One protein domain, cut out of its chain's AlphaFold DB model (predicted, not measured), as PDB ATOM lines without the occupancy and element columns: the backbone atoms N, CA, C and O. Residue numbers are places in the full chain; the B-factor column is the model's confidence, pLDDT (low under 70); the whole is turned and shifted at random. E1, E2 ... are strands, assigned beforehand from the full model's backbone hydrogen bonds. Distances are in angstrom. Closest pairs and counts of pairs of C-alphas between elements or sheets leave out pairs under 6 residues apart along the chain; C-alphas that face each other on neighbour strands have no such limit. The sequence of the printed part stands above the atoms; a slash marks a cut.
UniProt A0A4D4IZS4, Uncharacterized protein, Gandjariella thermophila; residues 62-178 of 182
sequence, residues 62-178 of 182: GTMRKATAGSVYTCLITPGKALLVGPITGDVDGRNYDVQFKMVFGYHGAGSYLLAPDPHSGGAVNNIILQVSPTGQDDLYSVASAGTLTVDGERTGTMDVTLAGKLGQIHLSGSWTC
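Overview. This is residues 62 to 178 of the 182 residues of an uncharacterized protein of Gandjariella thermophila (UniProt A0A4D4IZS4). One twisted sheet folds over into two layers that are face to face with their strands crossed, a sandwich with E1, E2, E3 and E5 in one layer and E4, E7, E8 and E9 in the other. The short strand E6 bridges the layers along one side, between E5 and E8. The printed part has 117 residues, with nine named strands E1 to E9 in order along the chain and no named helix; the class is all strand. The sheet is branched, and its neighbour pairs are antiparallel. The whole is compact, with a radius of gyration of the C-alphas of 13.5 A and spans of 38 by 32 by 23 A.

Arrangement. E1, residues 65 to 78, E2, residues 82 to 92, and E3, residues 95 to 103, form a meander, each strand the antiparallel neighbour of the one before. N 68 and O 89, 2.8 A apart, are within hydrogen-bond range between E1 and E2, as are N 88 and O 99, 2.8 A apart, between E2 and E3. E1 bends by 95 degrees at residue 71. E5, residues 128 to 134, is on the other side of E3 from E2, with N 100 and O 131 at 3.0 A. E6, residues 141 to 143, forms a hairpin with E5, with N 132 and O 141 at 2.9 A. E8, residues 156 to 165, is on the other side of E6, with N 164 and O 142 at 2.8 A. E7, residues 147 to 151, E8 and E9, residues 168 to 177, form a second meander, with N 148 and O 160 at 2.8 A and N 163 and O 170 at 2.8 A. E6 and E7 lie on one side of E8, E9 on the other side. E4, residues 111 to 115, is the antiparallel neighbour of E7, with N 113 and O 149 at 2.8 A. The edge strands are E1, E4 and E9; E1 and E9 are only just apart, with closest C-alphas 8.2 A from each other.

Along the chain. E1 begins at C-alpha 65, (320.681, 261.463, 348.104), and is 27.2 A long; E2 is 28.3 A and E3 26.9 A. E8 is 25.4 A long and bends by 65 degrees at residue 162. E9 is 25.9 A long, bends by 70 degrees at residue 174 and ends at C-alpha 177, (314.863, 266.082, 338.392).

Size, cuts and confidence. The C-alphas of Gly 94 and Gly 122, the two farthest apart, are 39.2 A from each other. The printed part has no cut. The link from E4 to E5, residues 116 to 127, is long. Mean pLDDT of the printed part is 86.2; residues 118 to 127 are under 70.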
ATOM      1  N   GLY A  62     328.818 256.272 344.807       93.81
ATOM      2  CA  GLY A  62     327.628 256.406 345.641       93.81
ATOM      3  C   GLY A  62     326.416 256.826 344.824       93.81
ATOM      4  O   GLY A  62     326.513 257.079 343.629       93.81
ATOM      5  N   THR A  63     325.262 256.915 345.470       92.56
ATOM      6  CA  THR A  63     324.058 257.487 344.860       92.56
ATOM      7  C   THR A  63     323.802 258.831 345.505       92.56
ATOM      8  O   THR A  63     323.847 258.928 346.733       92.56
ATOM      9  N   MET A  64     323.526 259.845 344.692       91.00
ATOM     10  CA  MET A  64     323.127 261.151 345.184       91.00
ATOM     11  C   MET A  64     321.810 261.040 345.943       91.00
ATOM     12  O   MET A  64     320.787 260.633 345.399       91.00
ATOM     13  N   ARG A  65     321.843 261.397 347.223       80.19
ATOM     14  CA  ARG A  65     320.681 261.463 348.104       80.19
ATOM     15  C   ARG A  65     320.317 262.925 348.322       80.19
ATOM     16  O   ARG A  65     321.198 263.757 348.512       80.19
ATOM     17  N   LYS A  66     319.012 263.214 348.385       71.31
ATOM     18  CA  LYS A  66     318.458 264.542 348.715       71.31
ATOM     19  C   LYS A  66     318.935 265.641 347.756       71.31
ATOM     20  O   LYS A  66     319.701 266.516 348.144       71.31
ATOM     21  N   ALA A  67     318.442 265.604 346.525       83.19
ATOM     22  CA  ALA A  67     318.715 266.653 345.556       83.19
ATOM     23  C   ALA A  67     317.933 267.921 345.901       83.19
ATOM     24  O   ALA A  67     316.710 267.885 346.032       83.19
ATOM     25  N   THR A  68     318.637 269.034 346.068       89.44
ATOM     26  CA  THR A  68     318.072 270.338 346.429       89.44
ATOM     27  C   THR A  68     318.594 271.427 345.504       89.44
ATOM     28  O   THR A  68     319.631 271.278 344.860       89.44
ATOM     29  N   ALA A  69     317.857 272.533 345.415       88.81
ATOM     30  CA  ALA A  69     318.316 273.720 344.707       88.81
ATOM     31  C   ALA A  69     319.575 274.284 345.393       88.81
ATOM     32  O   ALA A  69     319.521 274.652 346.570       88.81
ATOM     33  N   GLY A  70     320.690 274.365 344.663       86.38
ATOM     34  CA  GLY A  70     321.918 274.999 345.136       86.38
ATOM     35  C   GLY A  70     321.824 276.531 345.206       86.38
ATOM     36  O   GLY A  70     320.789 277.139 344.933       86.38
ATOM     37  N   SER A  71     322.930 277.187 345.564       84.12
ATOM     38  CA  SER A  71     322.961 278.621 345.919       84.12
ATOM     39  C   SER A  71     322.566 279.593 344.797       84.12
ATOM     40  O   SER A  71     322.067 280.679 345.082       84.12
ATOM     41  N   VAL A  72     322.777 279.217 343.534       86.81
ATOM     42  CA  VAL A  72     322.443 280.010 342.332       86.81
ATOM     43  C   VAL A  72     321.575 279.212 341.359       86.81
ATOM     44  O   VAL A  72     321.720 279.308 340.142       86.81
ATOM     45  N   TYR A  73     320.702 278.371 341.912       89.75
ATOM     46  CA  TYR A  73     319.900 277.421 341.157       89.75
ATOM     47  C   TYR A  73     319.042 278.072 340.070       89.75
ATOM     48  O   TYR A  73     318.302 279.029 340.306       89.75
ATOM     49  N   THR A  74     319.094 277.486 338.876       91.75
ATOM     50  CA  THR A  74     318.121 277.714 337.816       91.75
ATOM     51  C   THR A  74     317.711 276.384 337.199       91.75
ATOM     52  O   THR A  74     318.534 275.491 337.007       91.75
ATOM     53  N   CYS A  75     316.435 276.248 336.862       91.50
ATOM     54  CA  CYS A  75     315.967 275.199 335.970       91.50
ATOM     55  C   CYS A  75     315.080 275.831 334.902       91.50
ATOM     56  O   CYS A  75     313.856 275.902 335.014       91.50
ATOM     57  N   LEU A  76     315.738 276.332 333.862       90.38
ATOM     58  CA  LEU A  76     315.110 276.956 332.713       90.38
ATOM     59  C   LEU A  76     315.169 275.998 331.526       90.38
ATOM     60  O   LEU A  76     316.227 275.773 330.940       90.38
ATOM     61  N   ILE A  77     314.010 275.474 331.144       89.38
ATOM     62  CA  ILE A  77     313.856 274.610 329.975       89.38
ATOM     63  C   ILE A  77     312.935 275.323 328.996       89.38
ATOM     64  O   ILE A  77     311.721 275.346 329.171       89.38
ATOM     65  N   THR A  78     313.508 275.962 327.977       87.31
ATOM     66  CA  THR A  78     312.735 276.695 326.968       87.31
ATOM     67  C   THR A  78     313.079 276.178 325.574       87.31
ATOM     68  O   THR A  78     314.149 276.522 325.058       87.31
ATOM     69  N   PRO A  79     312.196 275.371 324.950       80.75
ATOM     70  CA  PRO A  79     312.408 274.849 323.603       80.75
ATOM     71  C   PRO A  79     312.756 275.958 322.604       80.75
ATOM     72  O   PRO A  79     312.168 277.039 322.627       80.75
ATOM     73  N   GLY A  80     313.752 275.705 321.755       78.44
ATOM     74  CA  GLY A  80     314.258 276.665 320.774       78.44
ATOM     75  C   GLY A  80     315.112 277.796 321.359       78.44
ATOM     76  O   GLY A  80     315.573 278.645 320.599       78.44
ATOM     77  N   LYS A  81     315.326 277.834 322.682       82.88
ATOM     78  CA  LYS A  81     316.159 278.849 323.340       82.88
ATOM     79  C   LYS A  81     317.303 278.232 324.129       82.88
ATOM     80  O   LYS A  81     318.445 278.328 323.702       82.88
ATOM     81  N   ALA A  82     317.005 277.637 325.280       86.31
ATOM     82  CA  ALA A  82     318.027 277.213 326.224       86.31
ATOM     83  C   ALA A  82     317.542 276.072 327.118       86.31
ATOM     84  O   ALA A  82     316.355 275.970 327.441       86.31
ATOM     85  N   LEU A  83     318.507 275.271 327.549       90.25
ATOM     86  CA  LEU A  83     318.395 274.324 328.647       90.25
ATOM     87  C   LEU A  83     319.435 274.742 329.683       90.25
ATOM     88  O   LEU A  83     320.623 274.655 329.399       90.25
ATOM     89  N   LEU A  84     319.019 275.225 330.848       92.06
ATOM     90  CA  LEU A  84     319.907 275.575 331.956       92.06
ATOM     91  C   LEU A  84     319.388 274.862 333.199       92.06
ATOM     92  O   LEU A  84     318.272 275.146 333.626       92.06
ATOM     93  N   VAL A  85     320.166 273.942 333.758       93.00
ATOM     94  CA  VAL A  85     319.780 273.184 334.950       93.00
ATOM     95  C   VAL A  85     320.924 273.186 335.954       93.00
ATOM     96  O   VAL A  85     322.056 272.830 335.630       93.00
ATOM     97  N   GLY A  86     320.598 273.552 337.189       92.00
ATOM     98  CA  GLY A  86     321.473 273.454 338.347       92.00
ATOM     99  C   GLY A  86     321.963 274.806 338.886       92.00
ATOM    100  O   GLY A  86     321.507 275.859 338.436       92.00
ATOM    101  N   PRO A  87     322.865 274.780 339.881       92.69
ATOM    102  CA  PRO A  87     323.377 273.572 340.531       92.69
ATOM    103  C   PRO A  87     322.284 272.820 341.300       92.69
ATOM    104  O   PRO A  87     321.524 273.417 342.064       92.69
ATOM    105  N   ILE A  88     322.191 271.513 341.058       92.88
ATOM    106  CA  ILE A  88     321.444 270.569 341.885       92.88
ATOM    107  C   ILE A  88     322.440 270.008 342.894       92.88
ATOM    108  O   ILE A  88     323.425 269.382 342.503       92.88
ATOM    109  N   THR A  89     322.204 270.269 344.173       93.06
ATOM    110  CA  THR A  89     323.095 269.863 345.258       93.06
ATOM    111  C   THR A  89     322.556 268.606 345.924       93.06
ATOM    112  O   THR A  89     321.401 268.595 346.357       93.06
ATOM    113  N   GLY A  90     323.389 267.579 346.077       91.81
ATOM    114  CA  GLY A  90     323.024 266.374 346.821       91.81
ATOM    115  C   GLY A  90     324.211 265.677 347.479       91.81
ATOM    116  O   GLY A  90     325.367 265.919 347.135       91.81
ATOM    117  N   ASP A  91     323.914 264.810 348.445       92.19
ATOM    118  CA  ASP A  91     324.906 264.052 349.213       92.19
ATOM    119  C   ASP A  91     325.295 262.760 348.482       92.19
ATOM    120  O   ASP A  91     324.434 261.946 348.148       92.19
ATOM    121  N   VAL A  92     326.591 262.552 348.268       93.25
ATOM    122  CA  VAL A  92     327.185 261.319 347.745       93.25
ATOM    123  C   VAL A  92     328.243 260.867 348.746       93.25
ATOM    124  O   VAL A  92     329.293 261.494 348.876       93.25
ATOM    125  N   ASP A  93     327.953 259.787 349.470       90.94
ATOM    126  CA  ASP A  93     328.856 259.195 350.471       90.94
ATOM    127  C   ASP A  93     329.341 260.198 351.546       90.94
ATOM    128  O   ASP A  93     330.522 260.275 351.890       90.94
ATOM    129  N   GLY A  94     328.422 261.018 352.073       90.31
ATOM    130  CA  GLY A  94     328.726 261.996 353.126       90.31
ATOM    131  C   GLY A  94     329.384 263.288 352.632       90.31
ATOM    132  O   GLY A  94     329.890 264.069 353.443       90.31
ATOM    133  N   ARG A  95     329.424 263.514 351.313       92.06
ATOM    134  CA  ARG A  95     329.933 264.739 350.685       92.06
ATOM    135  C   ARG A  95     328.887 265.339 349.758       92.06
ATOM    136  O   ARG A  95     328.305 264.634 348.945       92.06
ATOM    137  N   ASN A  96     328.716 266.656 349.818       93.06
ATOM    138  CA  ASN A  96     327.826 267.359 348.899       93.06
ATOM    139  C   ASN A  96     328.501 267.584 347.544       93.06
ATOM    140  O   ASN A  96     329.648 268.038 347.482       93.06
ATOM    141  N   TYR A  97     327.763 267.295 346.479       93.94
ATOM    142  CA  TYR A  97     328.142 267.550 345.097       93.94
ATOM    143  C   TYR A  97     327.089 268.414 344.420       93.94
ATOM    144  O   TYR A  97     325.891 268.185 344.584       93.94
ATOM    145  N   ASP A  98     327.563 269.357 343.616       94.19
ATOM    146  CA  ASP A  98     326.758 270.183 342.734       94.19
ATOM    147  C   ASP A  98     326.829 269.612 341.319       94.19
ATOM    148  O   ASP A  98     327.914 269.474 340.752       94.19
ATOM    149  N   VAL A  99     325.671 269.284 340.749       94.19
ATOM    150  CA  VAL A  99     325.516 268.851 339.356       94.19
ATOM    151  C   VAL A  99     324.845 269.974 338.579       94.19
ATOM    152  O   VAL A  99     323.781 270.463 338.962       94.19
ATOM    153  N   GLN A 100     325.447 270.389 337.469       93.56
ATOM    154  CA  GLN A 100     324.863 271.400 336.595       93.56
ATOM    155  C   GLN A 100     325.115 271.076 335.132       93.56
ATOM    156  O   GLN A 100     326.204 270.641 334.753       93.56
ATOM    157  N   PHE A 101     324.129 271.348 334.288       92.19
ATOM    158  CA  PHE A 101     324.293 271.244 332.850       92.19
ATOM    159  C   PHE A 101     323.563 272.353 332.113       92.19
ATOM    160  O   PHE A 101     322.494 272.817 332.510       92.19
ATOM    161  N   LYS A 102     324.166 272.795 331.013       90.19
ATOM    162  CA  LYS A 102     323.621 273.868 330.193       90.19
ATOM    163  C   LYS A 102     323.854 273.645 328.711       90.19
ATOM    164  O   LYS A 102     324.942 273.257 328.297       90.19
ATOM    165  N   MET A 103     322.847 273.993 327.927       86.12
ATOM    166  CA  MET A 103     322.886 274.149 326.484       86.12
ATOM    167  C   MET A 103     322.342 275.536 326.141       86.12
ATOM    168  O   MET A 103     321.158 275.818 326.329       86.12
ATOM    169  N   VAL A 104     323.221 276.407 325.643       72.88
ATOM    170  CA  VAL A 104     322.872 277.797 325.286       72.88
ATOM    171  C   VAL A 104     322.331 277.896 323.854       72.88
ATOM    172  O   VAL A 104     321.567 278.801 323.547       72.88
ATOM    173  N   PHE A 105     322.686 276.943 322.986       73.56
ATOM    174  CA  PHE A 105     322.200 276.847 321.609       73.56
ATOM    175  C   PHE A 105     321.964 275.383 321.235       73.56
ATOM    176  O   PHE A 105     322.778 274.531 321.586       73.56
ATOM    177  N   GLY A 106     320.893 275.105 320.485       77.25
ATOM    178  CA  GLY A 106     320.585 273.765 319.956       77.25
ATOM    179  C   GLY A 106     319.521 272.979 320.729       77.25
ATOM    180  O   GLY A 106     319.154 271.883 320.301       77.25
ATOM    181  N   TYR A 107     318.987 273.532 321.826       85.94
ATOM    182  CA  TYR A 107     317.921 272.871 322.578       85.94
ATOM    183  C   TYR A 107     316.612 272.979 321.799       85.94
ATOM    184  O   TYR A 107     316.079 274.075 321.614       85.94
ATOM    185  N   HIS A 108     316.093 271.846 321.338       86.44
ATOM    186  CA  HIS A 108     314.919 271.773 320.465       86.44
ATOM    187  C   HIS A 108     313.699 271.138 321.148       86.44
ATOM    188  O   HIS A 108     312.667 270.961 320.509       86.44
ATOM    189  N   GLY A 109     313.782 270.875 322.457       88.94
ATOM    190  CA  GLY A 109     312.698 270.298 323.252       88.94
ATOM    191  C   GLY A 109     313.085 268.971 323.896       88.94
ATOM    192  O   GLY A 109     314.265 268.656 324.033       88.94
ATOM    193  N   ALA A 110     312.084 268.201 324.314       91.88
ATOM    194  CA  ALA A 110     312.319 266.862 324.838       91.88
ATOM    195  C   ALA A 110     313.041 265.987 323.798       91.88
ATOM    196  O   ALA A 110     312.798 266.105 322.596       91.88
ATOM    197  N   GLY A 111     313.936 265.122 324.263       91.94
ATOM    198  CA  GLY A 111     314.747 264.271 323.403       91.94
ATOM    199  C   GLY A 111     316.087 263.902 324.022       91.94
ATOM    200  O   GLY A 111     316.426 264.324 325.129       91.94
ATOM    201  N   SER A 112     316.846 263.105 323.278       91.44
ATOM    202  CA  SER A 112     318.194 262.687 323.653       91.44
ATOM    203  C   SER A 112     319.237 263.558 322.972       91.44
ATOM    204  O   SER A 112     319.195 263.805 321.766       91.44
ATOM    205  N   TYR A 113     320.209 263.983 323.760       89.19
ATOM    206  CA  TYR A 113     321.290 264.856 323.362       89.19
ATOM    207  C   TYR A 113     322.626 264.190 323.655       89.19
ATOM    208  O   TYR A 113     322.813 263.560 324.698       89.19
ATOM    209  N   LEU A 114     323.572 264.353 322.735       88.69
ATOM    210  CA  LEU A 114     324.930 263.871 322.932       88.69
ATOM    211  C   LEU A 114     325.697 264.846 323.823       88.69
ATOM    212  O   LEU A 114     325.845 266.029 323.507       88.69
ATOM    213  N   LEU A 115     326.211 264.317 324.926       86.19
ATOM    214  CA  LEU A 115     327.260 264.945 325.710       86.19
ATOM    215  C   LEU A 115     328.576 264.600 325.027       86.19
ATOM    216  O   LEU A 115     328.824 263.436 324.727       86.19
ATOM    217  N   ALA A 116     329.411 265.590 324.754       81.62
ATOM    218  CA  ALA A 116     330.735 265.377 324.192       81.62
ATOM    219  C   ALA A 116     331.748 266.211 324.981       81.62
ATOM    220  O   ALA A 116     331.356 267.210 325.591       81.62
ATOM    221  N   PRO A 117     333.033 265.820 324.986       79.62
ATOM    222  CA  PRO A 117     334.084 266.675 325.515       79.62
ATOM    223  C   PRO A 117     334.017 268.052 324.854       79.62
ATOM    224  O   PRO A 117     333.779 268.147 323.648       79.62
ATOM    225  N   ASP A 118     334.201 269.101 325.651       66.94
ATOM    226  CA  ASP A 118     334.041 270.483 325.205       66.94
ATOM    227  C   ASP A 118     334.936 270.781 323.976       66.94
ATOM    228  O   ASP A 118     336.164 270.668 324.069       66.94
ATOM    229  N   PRO A 119     334.364 271.163 322.817       54.06
ATOM    230  CA  PRO A 119     335.101 271.385 321.580       54.06
ATOM    231  C   PRO A 119     335.779 272.763 321.518       54.06
ATOM    232  O   PRO A 119     335.848 273.366 320.446       54.06
ATOM    233  N   HIS A 120     336.402 273.244 322.601       52.25
ATOM    234  CA  HIS A 120     337.364 274.362 322.510       52.25
ATOM    235  C   HIS A 120     338.529 274.072 321.517       52.25
ATOM    236  O   HIS A 120     339.354 274.940 321.242       52.25
ATOM    237  N   SER A 121     338.552 272.883 320.905       46.06
ATOM    238  CA  SER A 121     339.275 272.450 319.705       46.06
ATOM    239  C   SER A 121     338.480 272.570 318.374       46.06
ATOM    240  O   SER A 121     338.616 271.731 317.488       46.06
ATOM    241  N   GLY A 122     337.682 273.627 318.177       36.94
ATOM    242  CA  GLY A 122     337.350 274.142 316.835       36.94
ATOM    243  C   GLY A 122     336.322 273.371 315.990       36.94
ATOM    244  O   GLY A 122     336.381 273.451 314.764       36.94
ATOM    245  N   GLY A 123     335.367 272.661 316.594       36.94
ATOM    246  CA  GLY A 123     334.328 271.937 315.851       36.94
ATOM    247  C   GLY A 123     332.962 271.994 316.524       36.94
ATOM    248  O   GLY A 123     332.699 271.262 317.473       36.94
ATOM    249  N   ALA A 124     332.077 272.856 316.026       47.97
ATOM    250  CA  ALA A 124     330.686 272.930 316.456       47.97
ATOM    251  C   ALA A 124     329.931 271.646 316.089       47.97
ATOM    252  O   ALA A 124     329.871 271.329 314.905       47.97
ATOM    253  N   VAL A 125     329.316 270.974 317.072       51.94
ATOM    254  CA  VAL A 125     327.998 270.318 316.896       51.94
ATOM    255  C   VAL A 125     327.277 269.941 318.201       51.94
ATOM    256  O   VAL A 125     326.064 269.798 318.145       51.94
ATOM    257  N   ASN A 126     327.923 269.856 319.375       55.53
ATOM    258  CA  ASN A 126     327.222 269.534 320.634       55.53
ATOM    259  C   ASN A 126     327.665 270.455 321.786       55.53
ATOM    260  O   ASN A 126     328.785 270.354 322.272       55.53
ATOM    261  N   ASN A 127     326.773 271.359 322.209       68.81
ATOM    262  CA  ASN A 127     327.056 272.463 323.142       68.81
ATOM    263  C   ASN A 127     326.531 272.211 324.569       68.81
ATOM    264  O   ASN A 127     326.102 273.159 325.232       68.81
ATOM    265  N   ILE A 128     326.484 270.956 325.031       81.81
ATOM    266  CA  ILE A 128     326.132 270.703 326.433       81.81
ATOM    267  C   ILE A 128     327.394 270.760 327.274       81.81
ATOM    268  O   ILE A 128     328.262 269.898 327.174       81.81
ATOM    269  N   ILE A 129     327.441 271.745 328.158       87.62
ATOM    270  CA  ILE A 129     328.411 271.781 329.243       87.62
ATOM    271  C   ILE A 129     327.749 271.081 330.423       87.62
ATOM    272  O   ILE A 129     326.785 271.617 330.961       87.62
ATOM    273  N   LEU A 130     328.248 269.905 330.802       91.19
ATOM    274  CA  LEU A 130     327.897 269.209 332.041       91.19
ATOM    275  C   LEU A 130     329.101 269.247 332.981       91.19
ATOM    276  O   LEU A 130     330.223 268.930 332.580       91.19
ATOM    277  N   GLN A 131     328.839 269.637 334.221       92.69
ATOM    278  CA  GLN A 131     329.831 269.826 335.262       92.69
ATOM    279  C   GLN A 131     329.344 269.222 336.574       92.69
ATOM    280  O   GLN A 131     328.172 269.356 336.934       92.69
ATOM    281  N   VAL A 132     330.273 268.594 337.289       93.75
ATOM    282  CA  VAL A 132     330.075 268.142 338.666       93.75
ATOM    283  C   VAL A 132     331.222 268.649 339.525       93.75
ATOM    284  O   VAL A 132     332.381 268.504 339.142       93.75
ATOM    285  N   SER A 133     330.927 269.182 340.703       94.06
ATOM    286  CA  SER A 133     331.951 269.621 341.658       94.06
ATOM    287  C   SER A 133     331.546 269.305 343.094       94.06
ATOM    288  O   SER A 133     330.369 269.453 343.420       94.06
ATOM    289  N   PRO A 134     332.471 268.913 343.989       92.25
ATOM    290  CA  PRO A 134     332.199 268.947 345.418       92.25
ATOM    291  C   PRO A 134     331.870 270.384 345.841       92.25
ATOM    292  O   PRO A 134     332.606 271.317 345.511       92.25
ATOM    293  N   THR A 135     330.779 270.571 346.581       89.50
ATOM    294  CA  THR A 135     330.315 271.907 346.973       89.50
ATOM    295  C   THR A 135     331.389 272.642 347.779       89.50
ATOM    296  O   THR A 135     331.913 272.127 348.770       89.50
ATOM    297  N   GLY A 136     331.712 273.869 347.362       84.69
ATOM    298  CA  GLY A 136     332.708 274.718 348.024       84.69
ATOM    299  C   GLY A 136     334.171 274.345 347.750       84.69
ATOM    300  O   GLY A 136     335.051 274.853 348.446       84.69
ATOM    301  N   GLN A 137     334.446 273.479 346.768       85.81
ATOM    302  CA  GLN A 137     335.803 273.109 346.355       85.81
ATOM    303  C   GLN A 137     336.061 273.451 344.885       85.81
ATOM    304  O   GLN A 137     335.150 273.444 344.065       85.81
ATOM    305  N   ASP A 138     337.328 273.704 344.552       84.94
ATOM    306  CA  ASP A 138     337.802 273.965 343.180       84.94
ATOM    307  C   ASP A 138     338.164 272.663 342.435       84.94
ATOM    308  O   ASP A 138     339.137 272.579 341.689       84.94
ATOM    309  N   ASP A 139     337.402 271.599 342.696       87.38
ATOM    310  CA  ASP A 139     337.559 270.306 342.038       87.38
ATOM    311  C   ASP A 139     336.382 270.116 341.071       87.38
ATOM    312  O   ASP A 139     335.243 269.914 341.484       87.38
ATOM    313  N   LEU A 140     336.656 270.187 339.768       91.94
ATOM    314  CA  LEU A 140     335.646 270.086 338.713       91.94
ATOM    315  C   LEU A 140     335.812 268.790 337.915       91.94
ATOM    316  O   LEU A 140     336.908 268.472 337.449       91.94
ATOM    317  N   TYR A 141     334.706 268.083 337.707       93.12
ATOM    318  CA  TYR A 141     334.571 267.003 336.739       93.12
ATOM    319  C   TYR A 141     333.781 267.507 335.529       93.12
ATOM    320  O   TYR A 141     332.679 268.035 335.680       93.12
ATOM    321  N   SER A 142     334.328 267.303 334.334       92.25
ATOM    322  CA  SER A 142     333.716 267.689 333.054       92.25
ATOM    323  C   SER A 142     333.668 266.497 332.104       92.25
ATOM    324  O   SER A 142     334.404 265.529 332.289       92.25
ATOM    325  N   VAL A 143     332.818 266.561 331.078       91.06
ATOM    326  CA  VAL A 143     332.637 265.477 330.096       91.06
ATOM    327  C   VAL A 143     333.973 265.038 329.489       91.06
ATOM    328  O   VAL A 143     334.678 265.836 328.873       91.06
ATOM    329  N   ALA A 144     334.319 263.762 329.671       87.81
ATOM    330  CA  ALA A 144     335.590 263.180 329.237       87.81
ATOM    331  C   ALA A 144     335.456 262.305 327.988       87.81
ATOM    332  O   ALA A 144     336.387 262.207 327.190       87.81
ATOM    333  N   SER A 145     334.293 261.684 327.804       87.44
ATOM    334  CA  SER A 145     333.942 260.920 326.611       87.44
ATOM    335  C   SER A 145     332.504 261.207 326.210       87.44
ATOM    336  O   SER A 145     331.746 261.791 326.982       87.44
ATOM    337  N   ALA A 146     332.126 260.779 325.004       85.31
ATOM    338  CA  ALA A 146     330.742 260.878 324.575       85.31
ATOM    339  C   ALA A 146     329.807 260.189 325.587       85.31
ATOM    340  O   ALA A 146     330.126 259.115 326.099       85.31
ATOM    341  N   GLY A 147     328.678 260.827 325.866       90.31
ATOM    342  CA  GLY A 147     327.623 260.348 326.749       90.31
ATOM    343  C   GLY A 147     326.265 260.839 326.264       90.31
ATOM    344  O   GLY A 147     326.156 261.479 325.213       90.31
ATOM    345  N   THR A 148     325.220 260.557 327.028       92.88
ATOM    346  CA  THR A 148     323.850 260.927 326.684       92.88
ATOM    347  C   THR A 148     323.186 261.697 327.814       92.88
ATOM    348  O   THR A 148     323.382 261.411 328.994       92.88
ATOM    349  N   LEU A 149     322.402 262.699 327.431       92.75
ATOM    350  CA  LEU A 149     321.459 263.409 328.281       92.75
ATOM    351  C   LEU A 149     320.091 263.301 327.616       92.75
ATOM    352  O   LEU A 149     319.926 263.758 326.488       92.75
ATOM    353  N   THR A 150     319.108 262.741 328.303       93.94
ATOM    354  CA  THR A 150     317.712 262.794 327.865       93.94
ATOM    355  C   THR A 150     316.984 263.857 328.667       93.94
ATOM    356  O   THR A 150     317.225 264.007 329.864       93.94
ATOM    357  N   VAL A 151     316.119 264.609 327.994       93.00
ATOM    358  CA  VAL A 151     315.200 265.579 328.589       93.00
ATOM    359  C   VAL A 151     313.787 265.121 328.249       93.00
ATOM    360  O   VAL A 151     313.461 265.017 327.070       93.00
ATOM    361  N   ASP A 152     312.943 264.895 329.252       89.25
ATOM    362  CA  ASP A 152     311.587 264.364 329.029       89.25
ATOM    363  C   ASP A 152     310.539 265.477 328.832       89.25
ATOM    364  O   ASP A 152     309.394 265.219 328.475       89.25
ATOM    365  N   GLY A 153     310.937 266.743 329.011       73.94
ATOM    366  CA  GLY A 153     310.100 267.929 328.789       73.94
ATOM    367  C   GLY A 153     309.464 268.514 330.054       73.94
ATOM    368  O   GLY A 153     309.058 269.673 330.041       73.94
ATOM    369  N   GLU A 154     309.471 267.776 331.165       76.88
ATOM    370  CA  GLU A 154     308.831 268.159 332.434       76.88
ATOM    371  C   GLU A 154     309.848 268.422 333.556       76.88
ATOM    372  O   GLU A 154     309.650 268.042 334.705       76.88
ATOM    373  N   ARG A 155     310.962 269.094 333.230       89.31
ATOM    374  CA  ARG A 155     312.052 269.384 334.191       89.31
ATOM    375  C   ARG A 155     312.716 268.131 334.782       89.31
ATOM    376  O   ARG A 155     313.313 268.175 335.858       89.31
ATOM    377  N   THR A 156     312.643 267.041 334.037       91.62
ATOM    378  CA  THR A 156     313.189 265.724 334.350       91.62
ATOM    379  C   THR A 156     313.960 265.179 333.156       91.62
ATOM    380  O   THR A 156     313.817 265.645 332.015       91.62
ATOM    381  N   GLY A 157     314.751 264.150 333.425       92.81
ATOM    382  CA  GLY A 157     315.339 263.337 332.384       92.81
ATOM    383  C   GLY A 157     316.329 262.329 332.936       92.81
ATOM    384  O   GLY A 157     316.348 262.027 334.132       92.81
ATOM    385  N   THR A 158     317.184 261.822 332.057       94.25
ATOM    386  CA  THR A 158     318.235 260.864 332.411       94.25
ATOM    387  C   THR A 158     319.588 261.309 331.886       94.25
ATOM    388  O   THR A 158     319.674 262.131 330.975       94.25
ATOM    389  N   MET A 159     320.656 260.785 332.471       94.31
ATOM    390  CA  MET A 159     322.010 260.950 331.960       94.31
ATOM    391  C   MET A 159     322.795 259.649 332.074       94.31
ATOM    392  O   MET A 159     322.525 258.833 332.953       94.31
ATOM    393  N   ASP A 160     323.757 259.482 331.175       95.56
ATOM    394  CA  ASP A 160     324.737 258.398 331.154       95.56
ATOM    395  C   ASP A 160     326.020 258.962 330.530       95.56
ATOM    396  O   ASP A 160     326.064 259.267 329.333       95.56
ATOM    397  N   VAL A 161     327.034 259.222 331.356       95.00
ATOM    398  CA  VAL A 161     328.214 259.979 330.933       95.00
ATOM    399  C   VAL A 161     329.425 259.717 331.811       95.00
ATOM    400  O   VAL A 161     329.340 259.627 333.034       95.00
ATOM    401  N   THR A 162     330.593 259.682 331.179       95.38
ATOM    402  CA  THR A 162     331.877 259.673 331.879       95.38
ATOM    403  C   THR A 162     332.448 261.083 331.943       95.38
ATOM    404  O   THR A 162     332.622 261.760 330.925       95.38
ATOM    405  N   LEU A 163     332.777 261.512 333.156       94.12
ATOM    406  CA  LEU A 163     333.402 262.785 333.467       94.12
ATOM    407  C   LEU A 163     334.834 262.550 333.968       94.12
ATOM    408  O   LEU A 163     335.129 261.530 334.589       94.12
ATOM    409  N   ALA A 164     335.725 263.505 333.733       93.62
ATOM    410  CA  ALA A 164     337.083 263.509 334.260       93.62
ATOM    411  C   ALA A 164     337.321 264.785 335.057       93.62
ATOM    412  O   ALA A 164     336.911 265.873 334.651       93.62
ATOM    413  N   GLY A 165     338.013 264.629 336.177       91.38
ATOM    414  CA  GLY A 165     338.465 265.713 337.028       91.38
ATOM    415  C   GLY A 165     339.829 265.390 337.621       91.38
ATOM    416  O   GLY A 165     340.456 264.376 337.310       91.38
ATOM    417  N   LYS A 166     340.291 266.258 338.517       90.25
ATOM    418  CA  LYS A 166     341.616 266.161 339.141       90.25
ATOM    419  C   LYS A 166     341.878 264.829 339.857       90.25
ATOM    420  O   LYS A 166     343.008 264.354 339.856       90.25
ATOM    421  N   LEU A 167     340.852 264.241 340.474       87.69
ATOM    422  CA  LEU A 167     340.971 263.005 341.258       87.69
ATOM    423  C   LEU A 167     340.765 261.729 340.424       87.69
ATOM    424  O   LEU A 167     340.883 260.629 340.957       87.69
ATOM    425  N   GLY A 168     340.474 261.861 339.127       93.12
ATOM    426  CA  GLY A 168     340.256 260.741 338.216       93.12
ATOM    427  C   GLY A 168     338.948 260.854 337.439       93.12
ATOM    428  O   GLY A 168     338.387 261.939 337.271       93.12
ATOM    429  N   GLN A 169     338.481 259.713 336.937       95.75
ATOM    430  CA  GLN A 169     337.235 259.621 336.183       95.75
ATOM    431  C   GLN A 169     336.080 259.190 337.077       95.75
ATOM    432  O   GLN A 169     336.246 258.342 337.957       95.75
ATOM    433  N   ILE A 170     334.909 259.750 336.805       95.81
ATOM    434  CA  ILE A 170     333.639 259.301 337.362       95.81
ATOM    435  C   ILE A 170     332.696 258.963 336.217       95.81
ATOM    436  O   ILE A 170     332.683 259.643 335.196       95.81
ATOM    437  N   HIS A 171     331.900 257.922 336.387       96.62
ATOM    438  CA  HIS A 171     330.783 257.628 335.513       96.62
ATOM    439  C   HIS A 171     329.489 257.932 336.262       96.62
ATOM    440  O   HIS A 171     329.271 257.435 337.371       96.62
ATOM    441  N   LEU A 172     328.685 258.802 335.659       95.25
ATOM    442  CA  LEU A 172     327.445 259.336 336.188       95.25
ATOM    443  C   LEU A 172     326.287 258.784 335.364       95.25
ATOM    444  O   LEU A 172     326.234 258.992 334.153       95.25
ATOM    445  N   SER A 173     325.361 258.096 336.023       96.38
ATOM    446  CA  SER A 173     324.199 257.491 335.371       96.38
ATOM    447  C   SER A 173     322.931 257.650 336.205       96.38
ATOM    448  O   SER A 173     322.997 257.692 337.431       96.38
ATOM    449  N   GLY A 174     321.769 257.719 335.557       94.12
ATOM    450  CA  GLY A 174     320.465 257.673 336.223       94.12
ATOM    451  C   GLY A 174     319.552 258.849 335.893       94.12
ATOM    452  O   GLY A 174     319.750 259.546 334.899       94.12
ATOM    453  N   SER A 175     318.515 259.040 336.710       92.56
ATOM    454  CA  SER A 175     317.506 260.086 336.514       92.56
ATOM    455  C   SER A 175     317.823 261.345 337.313       92.56
ATOM    456  O   SER A 175     318.124 261.259 338.508       92.56
ATOM    457  N   TRP A 176     317.663 262.500 336.674       91.56
ATOM    458  CA  TRP A 176     317.728 263.816 337.302       91.56
ATOM    459  C   TRP A 176     316.342 264.456 337.325       91.56
ATOM    460  O   TRP A 176     315.474 264.174 336.490       91.56
ATOM    461  N   THR A 177     316.109 265.321 338.304       91.75
ATOM    462  CA  THR A 177     314.863 266.082 338.392       91.75
ATOM    463  C   THR A 177     315.157 267.418 339.025       91.75
ATOM    464  O   THR A 177     315.655 267.480 340.145       91.75
ATOM    465  N   CYS A 178     314.786 268.487 338.328       90.56
ATOM    466  CA  CYS A 178     314.872 269.827 338.867       90.56
ATOM    467  C   CYS A 178     314.146 269.925 340.216       90.56
ATOM    468  O   CYS A 178     312.934 269.691 340.269       90.56
TER     469      CYS A 178